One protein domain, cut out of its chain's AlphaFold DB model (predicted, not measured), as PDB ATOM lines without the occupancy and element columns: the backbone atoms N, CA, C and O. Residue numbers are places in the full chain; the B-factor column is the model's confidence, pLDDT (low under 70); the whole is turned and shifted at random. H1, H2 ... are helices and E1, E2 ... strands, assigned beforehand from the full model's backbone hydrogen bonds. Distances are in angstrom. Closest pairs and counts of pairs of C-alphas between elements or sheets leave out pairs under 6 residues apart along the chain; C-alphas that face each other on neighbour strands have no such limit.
ATOM      1  N   VAL A   9     156.956 148.757 157.674       76.31
ATOM      2  CA  VAL A   9     155.719 149.288 157.092       76.31
ATOM      3  C   VAL A   9     156.112 150.295 156.018       76.31
ATOM      4  O   VAL A   9     156.695 151.333 156.317       76.31
ATOM      5  N   ASP A  10     155.833 149.961 154.763       76.19
ATOM      6  CA  ASP A  10     156.147 150.784 153.597       76.19
ATOM      7  C   ASP A  10     154.863 151.447 153.087       76.19
ATOM      8  O   ASP A  10     154.011 150.790 152.477       76.19
ATOM      9  N   ILE A  11     154.738 152.752 153.339       73.69
ATOM     10  CA  ILE A  11     153.593 153.563 152.912       73.69
ATOM     11  C   ILE A  11     153.526 153.640 151.381       73.69
ATOM     12  O   ILE A  11     152.458 153.448 150.801       73.69
ATOM     13  N   LYS A  12     154.667 153.854 150.705       74.69
ATOM     14  CA  LYS A  12     154.723 154.043 149.245       74.69
ATOM     15  C   LYS A  12     154.285 152.784 148.506       74.69
ATOM     16  O   LYS A  12     153.462 152.843 147.597       74.69
ATOM     17  N   ARG A  13     154.798 151.621 148.916       72.50
ATOM     18  CA  ARG A  13     154.416 150.316 148.342       72.50
ATOM     19  C   ARG A  13     153.140 149.742 148.956       72.50
ATOM     20  O   ARG A  13     152.725 148.648 148.560       72.50
ATOM     21  N   ARG A  14     152.535 150.457 149.913       78.56
ATOM     22  CA  ARG A  14     151.334 150.066 150.660       78.56
ATOM     23  C   ARG A  14     151.477 148.635 151.188       78.56
ATOM     24  O   ARG A  14     150.663 147.769 150.880       78.56
ATOM     25  N   SER A  15     152.585 148.327 151.857       80.56
ATOM     26  CA  SER A  15     152.911 146.948 152.237       80.56
ATOM     27  C   SER A  15     153.513 146.829 153.625       80.56
ATOM     28  O   SER A  15     154.286 147.684 154.039       80.56
ATOM     29  N   ILE A  16     153.212 145.721 154.297       79.88
ATOM     30  CA  ILE A  16     153.803 145.345 155.584       79.88
ATOM     31  C   ILE A  16     154.652 144.105 155.345       79.88
ATOM     32  O   ILE A  16     154.186 143.142 154.728       79.88
ATOM     33  N   THR A  17     155.900 144.146 155.801       83.44
ATOM     34  CA  THR A  17     156.865 143.054 155.653       83.44
ATOM     35  C   THR A  17     157.471 142.709 157.003       83.44
ATOM     36  O   THR A  17     157.912 143.594 157.722       83.44
ATOM     37  N   LEU A  18     157.539 141.424 157.318       80.94
ATOM     38  CA  LEU A  18     158.265 140.861 158.450       80.94
ATOM     39  C   LEU A  18     159.419 140.021 157.912       80.94
ATOM     40  O   LEU A  18     159.195 139.141 157.079       80.94
ATOM     41  N   ALA A  19     160.641 140.292 158.363       78.50
ATOM     42  CA  ALA A  19     161.818 139.527 157.979       78.50
ATOM     43  C   ALA A  19     162.225 138.608 159.136       78.50
ATOM     44  O   ALA A  19     162.557 139.067 160.222       78.50
ATOM     45  N   ILE A  20     162.211 137.297 158.903       75.38
ATOM     46  CA  ILE A  20     162.572 136.289 159.907       75.38
ATOM     47  C   ILE A  20     163.824 135.561 159.427       75.38
ATOM     48  O   ILE A  20     163.839 135.023 158.323       75.38
ATOM     49  N   GLY A  21     164.884 135.516 160.236       75.19
ATOM     50  CA  GLY A  21     166.072 134.715 159.914       75.19
ATOM     51  C   GLY A  21     165.727 133.228 159.774       75.19
ATOM     52  O   GLY A  21     164.906 132.714 160.533       75.19
ATOM     53  N   ASN A  22     166.351 132.517 158.828       71.62
ATOM     54  CA  ASN A  22     166.022 131.111 158.551       71.62
ATOM     55  C   ASN A  22     166.111 130.215 159.796       71.62
ATOM     56  O   ASN A  22     165.227 129.390 160.009       71.62
ATOM     57  N   SER A  23     167.120 130.431 160.646       73.06
ATOM     58  CA  SER A  23     167.317 129.689 161.900       73.06
ATOM     59  C   SER A  23     166.197 129.888 162.925       73.06
ATOM     60  O   SER A  23     166.009 129.045 163.794       73.06
ATOM     61  N   LYS A  24     165.425 130.978 162.821       70.75
ATOM     62  CA  LYS A  24     164.298 131.284 163.712       70.75
ATOM     63  C   LYS A  24     162.946 130.924 163.098       70.75
ATOM     64  O   LYS A  24     161.943 130.960 163.798       70.75
ATOM     65  N   TYR A  25     162.880 130.563 161.818       70.75
ATOM     66  CA  TYR A  25     161.599 130.327 161.150       70.75
ATOM     67  C   TYR A  25     160.789 129.194 161.785       70.75
ATOM     68  O   TYR A  25     159.576 129.322 161.936       70.75
ATOM     69  N   GLU A  26     161.459 128.112 162.184       72.88
ATOM     70  CA  GLU A  26     160.796 126.958 162.797       72.88
ATOM     71  C   GLU A  26     160.197 127.284 164.166       72.88
ATOM     72  O   GLU A  26     159.099 126.830 164.474       72.88
ATOM     73  N   LEU A  27     160.843 128.166 164.932       75.56
ATOM     74  CA  LEU A  27     160.321 128.653 166.213       75.56
ATOM     75  C   LEU A  27     159.052 129.501 166.037       75.56
ATOM     76  O   LEU A  27     158.190 129.527 166.906       75.56
ATOM     77  N   TRP A  28     158.913 130.176 164.893       73.62
ATOM     78  CA  TRP A  28     157.775 131.045 164.583       73.62
ATOM     79  C   TRP A  28     156.726 130.362 163.695       73.62
ATOM     80  O   TRP A  28     155.782 131.018 163.249       73.62
ATOM     81  N   ARG A  29     156.857 129.055 163.425       76.69
ATOM     82  CA  ARG A  29     156.064 128.313 162.428       76.69
ATOM     83  C   ARG A  29     154.554 128.520 162.589       76.69
ATOM     84  O   ARG A  29     153.863 128.762 161.596       76.69
ATOM     85  N   ASP A  30     154.045 128.477 163.817       74.38
ATOM     86  CA  ASP A  30     152.620 128.674 164.098       74.38
ATOM     87  C   ASP A  30     152.140 130.102 163.840       74.38
ATOM     88  O   ASP A  30     151.066 130.301 163.265       74.38
ATOM     89  N   ILE A  31     152.954 131.097 164.186       71.56
ATOM     90  CA  ILE A  31     152.669 132.502 163.892       71.56
ATOM     91  C   ILE A  31     152.664 132.706 162.376       71.56
ATOM     92  O   ILE A  31     151.708 133.252 161.830       71.56
ATOM     93  N   VAL A  32     153.655 132.164 161.661       71.88
ATOM     94  CA  VAL A  32     153.705 132.232 160.194       71.88
ATOM     95  C   VAL A  32     152.488 131.566 159.550       71.88
ATOM     96  O   VAL A  32     151.949 132.085 158.570       71.88
ATOM     97  N   ARG A  33     152.018 130.436 160.088       77.06
ATOM     98  CA  ARG A  33     150.797 129.767 159.619       77.06
ATOM     99  C   ARG A  33     149.569 130.667 159.777       77.06
ATOM    100  O   ARG A  33     148.811 130.814 158.820       77.06
ATOM    101  N   ARG A  34     149.408 131.325 160.931       75.12
ATOM    102  CA  ARG A  34     148.324 132.298 161.166       75.12
ATOM    103  C   ARG A  34     148.426 133.504 160.225       75.12
ATOM    104  O   ARG A  34     147.425 133.914 159.647       75.12
ATOM    105  N   MET A  35     149.631 134.019 159.979       71.19
ATOM    106  CA  MET A  35     149.840 135.114 159.024       71.19
ATOM    107  C   MET A  35     149.491 134.709 157.585       71.19
ATOM    108  O   MET A  35     148.848 135.473 156.869       71.19
ATOM    109  N   LYS A  36     149.843 133.491 157.151       72.88
ATOM    110  CA  LYS A  36     149.428 132.970 155.835       72.88
ATOM    111  C   LYS A  36     147.904 132.903 155.701       72.88
ATOM    112  O   LYS A  36     147.381 133.265 154.649       72.88
ATOM    113  N   ALA A  37     147.197 132.497 156.760       73.19
ATOM    114  CA  ALA A  37     145.731 132.505 156.786       73.19
ATOM    115  C   ALA A  37     145.155 133.927 156.613       73.19
ATOM    116  O   ALA A  37     144.125 134.107 155.971       73.19
ATOM    117  N   LEU A  38     145.878 134.952 157.072       66.31
ATOM    118  CA  LEU A  38     145.567 136.372 156.860       66.31
ATOM    119  C   LEU A  38     146.083 136.925 155.514       66.31
ATOM    120  O   LEU A  38     146.283 138.128 155.364       66.31
ATOM    121  N   SER A  39     146.289 136.069 154.507       71.75
ATOM    122  CA  SER A  39     146.758 136.439 153.160       71.75
ATOM    123  C   SER A  39     148.192 136.988 153.060       71.75
ATOM    124  O   SER A  39     148.541 137.562 152.021       71.75
ATOM    125  N   PHE A  40     149.050 136.805 154.066       76.00
ATOM    126  CA  PHE A  40     150.469 137.138 153.913       76.00
ATOM    127  C   PHE A  40     151.168 136.110 153.009       76.00
ATOM    128  O   PHE A  40     151.073 134.898 153.214       76.00
ATOM    129  N   GLY A  41     151.898 136.595 152.006       76.12
ATOM    130  CA  GLY A  41     152.788 135.785 151.178       76.12
ATOM    131  C   GLY A  41     154.133 135.561 151.867       76.12
ATOM    132  O   GLY A  41     154.585 136.406 152.634       76.12
ATOM    133  N   VAL A  42     154.789 134.437 151.580       74.94
ATOM    134  CA  VAL A  42     156.141 134.146 152.079       74.94
ATOM    135  C   VAL A  42     157.093 134.060 150.898       74.94
ATOM    136  O   VAL A  42     156.912 133.214 150.024       74.94
ATOM    137  N   ASN A  43     158.113 134.914 150.901       76.38
ATOM    138  CA  ASN A  43     159.189 134.917 149.921       76.38
ATOM    139  C   ASN A  43     160.495 134.500 150.607       76.38
ATOM    140  O   ASN A  43     160.854 135.044 151.654       76.38
ATOM    141  N   ASN A  44     161.220 133.556 150.007       69.94
ATOM    142  CA  ASN A  44     162.544 133.160 150.482       69.94
ATOM    143  C   ASN A  44     163.576 134.175 149.974       69.94
ATOM    144  O   ASN A  44     163.712 134.358 148.767       69.94
ATOM    145  N   GLY A  45     164.282 134.843 150.884       57.94
ATOM    146  CA  GLY A  45     165.355 135.788 150.579       57.94
ATOM    147  C   GLY A  45     166.664 135.311 151.196       57.94
ATOM    148  O   GLY A  45     167.045 135.780 152.265       57.94
ATOM    149  N   GLY A  46     167.336 134.352 150.552       72.06
ATOM    150  CA  GLY A  46     168.614 133.807 151.029       72.06
ATOM    151  C   GLY A  46     168.544 133.341 152.489       72.06
ATOM    152  O   GLY A  46     167.844 132.381 152.803       72.06
ATOM    153  N   HIS A  47     169.240 134.048 153.387       70.19
ATOM    154  CA  HIS A  47     169.321 133.752 154.827       70.19
ATOM    155  C   HIS A  47     168.110 134.220 155.666       70.19
ATOM    156  O   HIS A  47     168.063 133.956 156.873       70.19
ATOM    157  N   LYS A  48     167.133 134.911 155.063       73.25
ATOM    158  CA  LYS A  48     165.910 135.398 155.720       73.25
ATOM    159  C   LYS A  48     164.660 134.983 154.926       73.25
ATOM    160  O   LYS A  48     164.676 134.859 153.702       73.25
ATOM    161  N   LYS A  49     163.531 134.833 155.611       73.06
ATOM    162  CA  LYS A  49     162.195 134.690 155.027       73.06
ATOM    163  C   LYS A  49     161.417 135.981 155.222       73.06
ATOM    164  O   LYS A  49     161.248 136.441 156.346       73.06
ATOM    165  N   ASN A  50     160.923 136.535 154.119       78.69
ATOM    166  CA  ASN A  50     160.110 137.743 154.113       78.69
ATOM    167  C   ASN A  50     158.633 137.356 154.053       78.69
ATOM    168  O   ASN A  50     158.171 136.792 153.060       78.69
ATOM    169  N   ILE A  51     157.895 137.668 155.110       77.38
ATOM    170  CA  ILE A  51     156.448 137.491 155.208       77.38
ATOM    171  C   ILE A  51     155.812 138.836 154.886       77.38
ATOM    172  O   ILE A  51     156.008 139.803 155.615       77.38
ATOM    173  N   ARG A  52     155.091 138.927 153.771       81.25
ATOM    174  CA  ARG A  52     154.646 140.205 153.214       81.25
ATOM    175  C   ARG A  52     153.171 140.199 152.854       81.25
ATOM    176  O   ARG A  52     152.686 139.274 152.206       81.25
ATOM    177  N   ILE A  53     152.492 141.292 153.173       78.88
ATOM    178  CA  ILE A  53     151.182 141.639 152.621       78.88
ATOM    179  C   ILE A  53     151.295 142.977 151.890       78.88
ATOM    180  O   ILE A  53     151.961 143.899 152.358       78.88
ATOM    181  N   CYS A  54     150.696 143.076 150.705       76.88
ATOM    182  CA  CYS A  54     150.809 144.251 149.838       76.88
ATOM    183  C   CYS A  54     149.446 144.868 149.551       76.88
ATOM    184  O   CYS A  54     148.427 144.168 149.532       76.88
ATOM    185  N   SER A  55     149.474 146.114 149.083       77.38
ATOM    186  CA  SER A  55     148.372 146.808 148.419       77.38
ATOM    187  C   SER A  55     147.108 146.860 149.290       77.38
ATOM    188  O   SER A  55     147.197 147.104 150.491       77.38
ATOM    189  N   SER A  56     145.939 146.610 148.693       69.75
ATOM    190  CA  SER A  56     144.634 146.727 149.348       69.75
ATOM    191  C   SER A  56     144.520 145.954 150.651       69.75
ATOM    192  O   SER A  56     144.091 146.499 151.660       69.75
ATOM    193  N   LYS A  57     145.007 144.714 150.647       72.88
ATOM    194  CA  LYS A  57     144.920 143.816 151.795       72.88
ATOM    195  C   LYS A  57     145.716 144.310 153.002       72.88
ATOM    196  O   LYS A  57     145.307 144.068 154.128       72.88
ATOM    197  N   ALA A  58     146.849 144.980 152.777       78.19
ATOM    198  CA  ALA A  58     147.650 145.534 153.866       78.19
ATOM    199  C   ALA A  58     146.893 146.675 154.556       78.19
ATOM    200  O   ALA A  58     146.784 146.697 155.774       78.19
ATOM    201  N   VAL A  59     146.317 147.581 153.768       78.81
ATOM    202  CA  VAL A  59     145.558 148.723 154.286       78.81
ATOM    203  C   VAL A  59     144.261 148.276 154.964       78.81
ATOM    204  O   VAL A  59     143.961 148.749 156.052       78.81
ATOM    205  N   GLU A  60     143.507 147.349 154.366       79.31
ATOM    206  CA  GLU A  60     142.293 146.776 154.972       79.31
ATOM    207  C   GLU A  60     142.591 146.106 156.315       79.31
ATOM    208  O   GLU A  60     141.863 146.308 157.285       79.31
ATOM    209  N   LEU A  61     143.687 145.345 156.386       81.88
ATOM    210  CA  LEU A  61     144.116 144.704 157.620       81.88
ATOM    211  C   LEU A  61     144.433 145.734 158.707       81.88
ATOM    212  O   LEU A  61     143.972 145.576 159.833       81.88
ATOM    213  N   VAL A  62     145.163 146.803 158.376       82.75
ATOM    214  CA  VAL A  62     145.469 147.853 159.357       82.75
ATOM    215  C   VAL A  62     144.220 148.635 159.750       82.75
ATOM    216  O   VAL A  62     144.039 148.898 160.931       82.75
ATOM    217  N   LYS A  63     143.306 148.932 158.816       83.56
ATOM    218  CA  LYS A  63     142.006 149.540 159.149       83.56
ATOM    219  C   LYS A  63     141.224 148.686 160.144       83.56
ATOM    220  O   LYS A  63     140.659 149.223 161.084       83.56
ATOM    221  N   LYS A  64     141.233 147.362 159.963       84.00
ATOM    222  CA  LYS A  64     140.604 146.418 160.892       84.00
ATOM    223  C   LYS A  64     141.309 146.366 162.253       84.00
ATOM    224  O   LYS A  64     140.654 146.173 163.267       84.00
ATOM    225  N   TRP A  65     142.630 146.507 162.300       82.19
ATOM    226  CA  TRP A  65     143.345 146.588 163.577       82.19
ATOM    227  C   TRP A  65     143.038 147.890 164.311       82.19
ATOM    228  O   TRP A  65     142.731 147.856 165.492       82.19
ATOM    229  N   LEU A  66     143.048 149.020 163.602       84.19
ATOM    230  CA  LEU A  66     142.768 150.338 164.178       84.19
ATOM    231  C   LEU A  66     141.274 150.608 164.416       84.19
ATOM    232  O   LEU A  66     140.935 151.631 165.004       84.19
ATOM    233  N   SER A  67     140.372 149.724 163.976       86.69
ATOM    234  CA  SER A  67     138.964 149.784 164.384       86.69
ATOM    235  C   SER A  67     138.745 149.294 165.816       86.69
ATOM    236  O   SER A  67     137.705 149.591 166.396       86.69
ATOM    237  N   ASP A  68     139.701 148.555 166.384       91.19
ATOM    238  CA  ASP A  68     139.715 148.247 167.812       91.19
ATOM    239  C   ASP A  68     140.252 149.465 168.577       91.19
ATOM    240  O   ASP A  68     141.365 149.939 168.331       91.19
ATOM    241  N   THR A  69     139.434 150.003 169.480       85.50
ATOM    242  CA  THR A  69     139.720 151.248 170.200       85.50
ATOM    243  C   THR A  69     140.939 151.138 171.110       85.50
ATOM    244  O   THR A  69     141.694 152.103 171.217       85.50
ATOM    245  N   LEU A  70     141.175 149.971 171.716       87.12
ATOM    246  CA  LEU A  70     142.329 149.737 172.580       87.12
ATOM    247  C   LEU A  70     143.613 149.656 171.751       87.12
ATOM    248  O   LEU A  70     144.597 150.324 172.066       87.12
ATOM    249  N   ILE A  71     143.593 148.881 170.662       79.56
ATOM    250  CA  ILE A  71     144.747 148.754 169.757       79.56
ATOM    251  C   ILE A  71     145.115 150.117 169.171       79.56
ATOM    252  O   ILE A  71     146.295 150.461 169.090       79.56
ATOM    253  N   ARG A  72     144.110 150.905 168.778       86.19
ATOM    254  CA  ARG A  72     144.314 152.252 168.250       86.19
ATOM    255  C   ARG A  72     144.975 153.176 169.270       86.19
ATOM    256  O   ARG A  72     146.001 153.759 168.934       86.19
ATOM    257  N   ALA A  73     144.438 153.259 170.488       83.38
ATOM    258  CA  ALA A  73     144.996 154.102 171.546       83.38
ATOM    259  C   ALA A  73     146.453 153.723 171.856       83.38
ATOM    260  O   ALA A  73     147.328 154.581 171.867       83.38
ATOM    261  N   MET A  74     146.746 152.422 171.975       85.75
ATOM    262  CA  MET A  74     148.115 151.944 172.197       85.75
ATOM    263  C   MET A  74     149.077 152.350 171.073       85.75
ATOM    264  O   MET A  74     150.220 152.715 171.341       85.75
ATOM    265  N   ILE A  75     148.649 152.261 169.810       83.94
ATOM    266  CA  ILE A  75     149.483 152.627 168.656       83.94
ATOM    267  C   ILE A  75     149.687 154.144 168.578       83.94
ATOM    268  O   ILE A  75     150.789 154.576 168.243       83.94
ATOM    269  N   GLU A  76     148.656 154.938 168.874       86.25
ATOM    270  CA  GLU A  76     148.732 156.403 168.900       86.25
ATOM    271  C   GLU A  76     149.670 156.887 170.016       86.25
ATOM    272  O   GLU A  76     150.569 157.681 169.732       86.25
ATOM    273  N   ASP A  77     149.552 156.341 171.230       85.38
ATOM    274  CA  ASP A  77     150.396 156.699 172.378       85.38
ATOM    275  C   ASP A  77     151.862 156.304 172.163       85.38
ATOM    276  O   ASP A  77     152.767 157.135 172.254       85.38
ATOM    277  N   LEU A  78     152.122 155.042 171.799       84.19
ATOM    278  CA  LEU A  78     153.485 154.573 171.522       84.19
ATOM    279  C   LEU A  78     154.085 155.253 170.284       84.19
ATOM    280  O   LEU A  78     155.302 155.403 170.180       84.19
ATOM    281  N   GLY A  79     153.241 155.688 169.348       83.69
ATOM    282  CA  GLY A  79     153.632 156.433 168.157       83.69
ATOM    283  C   GLY A  79     154.204 157.825 168.440       83.69
ATOM    284  O   GLY A  79     154.839 158.390 167.545       83.69
ATOM    285  N   GLN A  80     154.029 158.369 169.652       85.44
ATOM    286  CA  GLN A  80     154.604 159.657 170.066       85.44
ATOM    287  C   GLN A  80     156.103 159.569 170.390       85.44
ATOM    288  O   GLN A  80     156.791 160.589 170.401       85.44
ATOM    289  N   LEU A  81     156.635 158.363 170.621       84.81
ATOM    290  CA  LEU A  81     158.059 158.160 170.894       84.81
ATOM    291  C   LEU A  81     158.909 158.517 169.670       84.81
ATOM    292  O   LEU A  81     158.536 158.237 168.530       84.81
ATOM    293  N   PHE A  82     160.080 159.114 169.893       76.75
ATOM    294  CA  PHE A  82     160.926 159.653 168.823       76.75
ATOM    295  C   PHE A  82     161.281 158.612 167.742       76.75
ATOM    296  O   PHE A  82     161.240 158.918 166.553       76.75
ATOM    297  N   ASP A  83     161.513 157.359 168.122       79.31
ATOM    298  CA  ASP A  83     161.922 156.251 167.251       79.31
ATOM    299  C   ASP A  83     160.762 155.351 166.764       79.31
ATOM    300  O   ASP A  83     160.980 154.350 166.073       79.31
ATOM    301  N   ALA A  84     159.507 155.718 167.046       83.94
ATOM    302  CA  ALA A  84     158.320 154.925 166.710       83.94
ATOM    303  C   ALA A  84     157.786 155.117 165.272       83.94
ATOM    304  O   ALA A  84     156.580 155.019 165.020       83.94
ATOM    305  N   ASP A  85     158.666 155.324 164.286       80.25
ATOM    306  CA  ASP A  85     158.284 155.562 162.881       80.25
ATOM    307  C   ASP A  85     157.392 154.461 162.299       80.25
ATOM    308  O   ASP A  85     156.501 154.717 161.492       80.25
ATOM    309  N   LYS A  86     157.593 153.212 162.725       80.00
ATOM    310  CA  LYS A  86     156.800 152.071 162.246       80.00
ATOM    311  C   LYS A  86     155.333 152.176 162.663       80.00
ATOM    312  O   LYS A  86     154.465 151.825 161.868       80.00
ATOM    313  N   LEU A  87     155.072 152.660 163.876       84.31
ATOM    314  CA  LEU A  87     153.722 152.836 164.411       84.31
ATOM    315  C   LEU A  87     153.030 154.020 163.733       84.31
ATOM    316  O   LEU A  87     151.917 153.867 163.232       84.31
ATOM    317  N   ARG A  88     153.741 155.144 163.573       84.62
ATOM    318  CA  ARG A  88     153.268 156.282 162.766       84.62
ATOM    319  C   ARG A  88     152.933 155.859 161.334       84.62
ATOM    320  O   ARG A  88     151.887 156.223 160.802       84.62
ATOM    321  N   ASN A  89     153.767 155.017 160.725       84.12
ATOM    322  CA  ASN A  89     153.531 154.510 159.377       84.12
ATOM    323  C   ASN A  89     152.311 153.584 159.277       84.12
ATOM    324  O   ASN A  89     151.710 153.537 158.206       84.12
ATOM    325  N   LEU A  90     151.917 152.868 160.341       84.06
ATOM    326  CA  LEU A  90     150.665 152.095 160.352       84.06
ATOM    327  C   LEU A  90     149.449 153.021 160.272       84.06
ATOM    328  O   LEU A  90     148.574 152.791 159.440       84.06
ATOM    329  N   ILE A  91     149.433 154.093 161.068       85.31
ATOM    330  CA  ILE A  91     148.364 155.104 161.032       85.31
ATOM    331  C   ILE A  91     148.320 155.762 159.646       85.31
ATOM    332  O   ILE A  91     147.276 155.823 159.002       85.31
ATOM    333  N   THR A  92     149.465 156.179 159.108       84.88
ATOM    334  CA  THR A  92     149.510 156.783 157.768       84.88
ATOM    335  C   THR A  92     149.065 155.803 156.678       84.88
ATOM    336  O   THR A  92     148.413 156.197 155.708       84.88
ATOM    337  N   LEU A  93     149.355 154.507 156.833       82.69
ATOM    338  CA  LEU A  93     148.945 153.481 155.879       82.69
ATOM    339  C   LEU A  93     147.416 153.340 155.788       82.69
ATOM    340  O   LEU A  93     146.928 153.010 154.709       82.69
ATOM    341  N   THR A  94     146.637 153.629 156.840       79.31
ATOM    342  CA  THR A  94     145.162 153.585 156.736       79.31
ATOM    343  C   THR A  94     144.580 154.693 155.876       79.31
ATOM    344  O   THR A  94     143.520 154.501 155.274       79.31
ATOM    345  N   ASN A  95     145.293 155.813 155.774       78.38
ATOM    346  CA  ASN A  95     144.931 156.934 154.912       78.38
ATOM    347  C   ASN A  95     145.367 156.706 153.461       78.38
ATOM    348  O   ASN A  95     144.935 157.426 152.561       78.38
ATOM    349  N   ALA A  96     146.186 155.681 153.198       74.00
ATOM    350  CA  ALA A  96     146.542 155.320 151.839       74.00
ATOM    351  C   ALA A  96     145.279 154.887 151.085       74.00
ATOM    352  O   ALA A  96     144.631 153.892 151.422       74.00
TER     353      ALA A  96
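This is residues 9 to 96 of the 193 residues of an uncharacterized protein of Vulcanisaeta souniana JCM 11219 (UniProt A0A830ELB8). A twisted sheet of three strands, with E3 between E1 and E2, and the pair H1 and H2 linking E1 to E2 make one lobe; H3, H4 and H5 cluster as a second lobe beyond the sheet's end where E1 begins and E3 ends. H3 follows directly from E3, and H4 and H5 fold back on each other as a helical hairpin. The 88 printed residues hold three named strands and five named helices, in the order E1 H1 H2 E2 E3 H3 H4 H5; the sheet is antiparallel and the class is mixed. The whole is compact, with a radius of gyration of the C-alphas of 13.8 A and spans of 34 by 27 by 25 A.

In the sheet, E3, residues 48 to 54, is the inner strand between the edge strands E1, residues 15 to 21, and E2, residues 41 to 45. E1 and E3 are antiparallel at 166 degrees, with N 18 and O 51 within hydrogen-bond range at 2.8 A. E2 and E3 are an antiparallel hairpin at 145 degrees, with N 43 and O 50 at 2.9 A. The sheet is twisted, its C-alphas lying up to 4.4 A off the best plane. E1, H1, residues 22 to 25, H2, residues 29 to 37, and E2 form a split strand-helix-strand unit, two strands running the same way with E3 between them; its crossover is right-handed. H2 only grazes the sheet; its closest C-alphas to E3 are Val 32 and Ile 51, 7.7 A. H3, residues 56 to 66, only grazes the sheet too, with C-alphas Ser 15 and Ala 58 5.7 A apart. H5, residues 85 to 95, touches H3, closest at C-alphas Val 59 and Thr 94, 5.5 A, about perpendicular at 72 degrees, only just beyond steep. H4, residues 69 to 78, touches H5, closest at C-alphas Ile 75 and Leu 87, 6.0 A, opposite ways at a steep tilt of 45 degrees. H3 and H4 only just touch, only at the corner, with 3 pairs of C-alphas within 8 A, the closest being Leu 66 and Arg 72, 4.8 A. Every O i to N i+4 pair is within hydrogen-bond range in H2, H3 and H4; H5 has 6 of 7, and H1 is too short for one.

E1 begins at C-alpha 15 (152.911, 146.948, 152.237) and is 19.5 A long; E3 is 18.5 A. H3 measures 15.4 A, H4 14.2 A and H5 15.6 A, H5 ending at C-alpha 95 (144.931, 156.934, 154.912).

The C-alphas of Gly 46 and Thr 69, the two farthest apart, are 38.8 A apart. The printed part has no cut and no long link. The mean pLDDT of the printed part is 78.2; residues 38, 44, 45 and 56 are under 70.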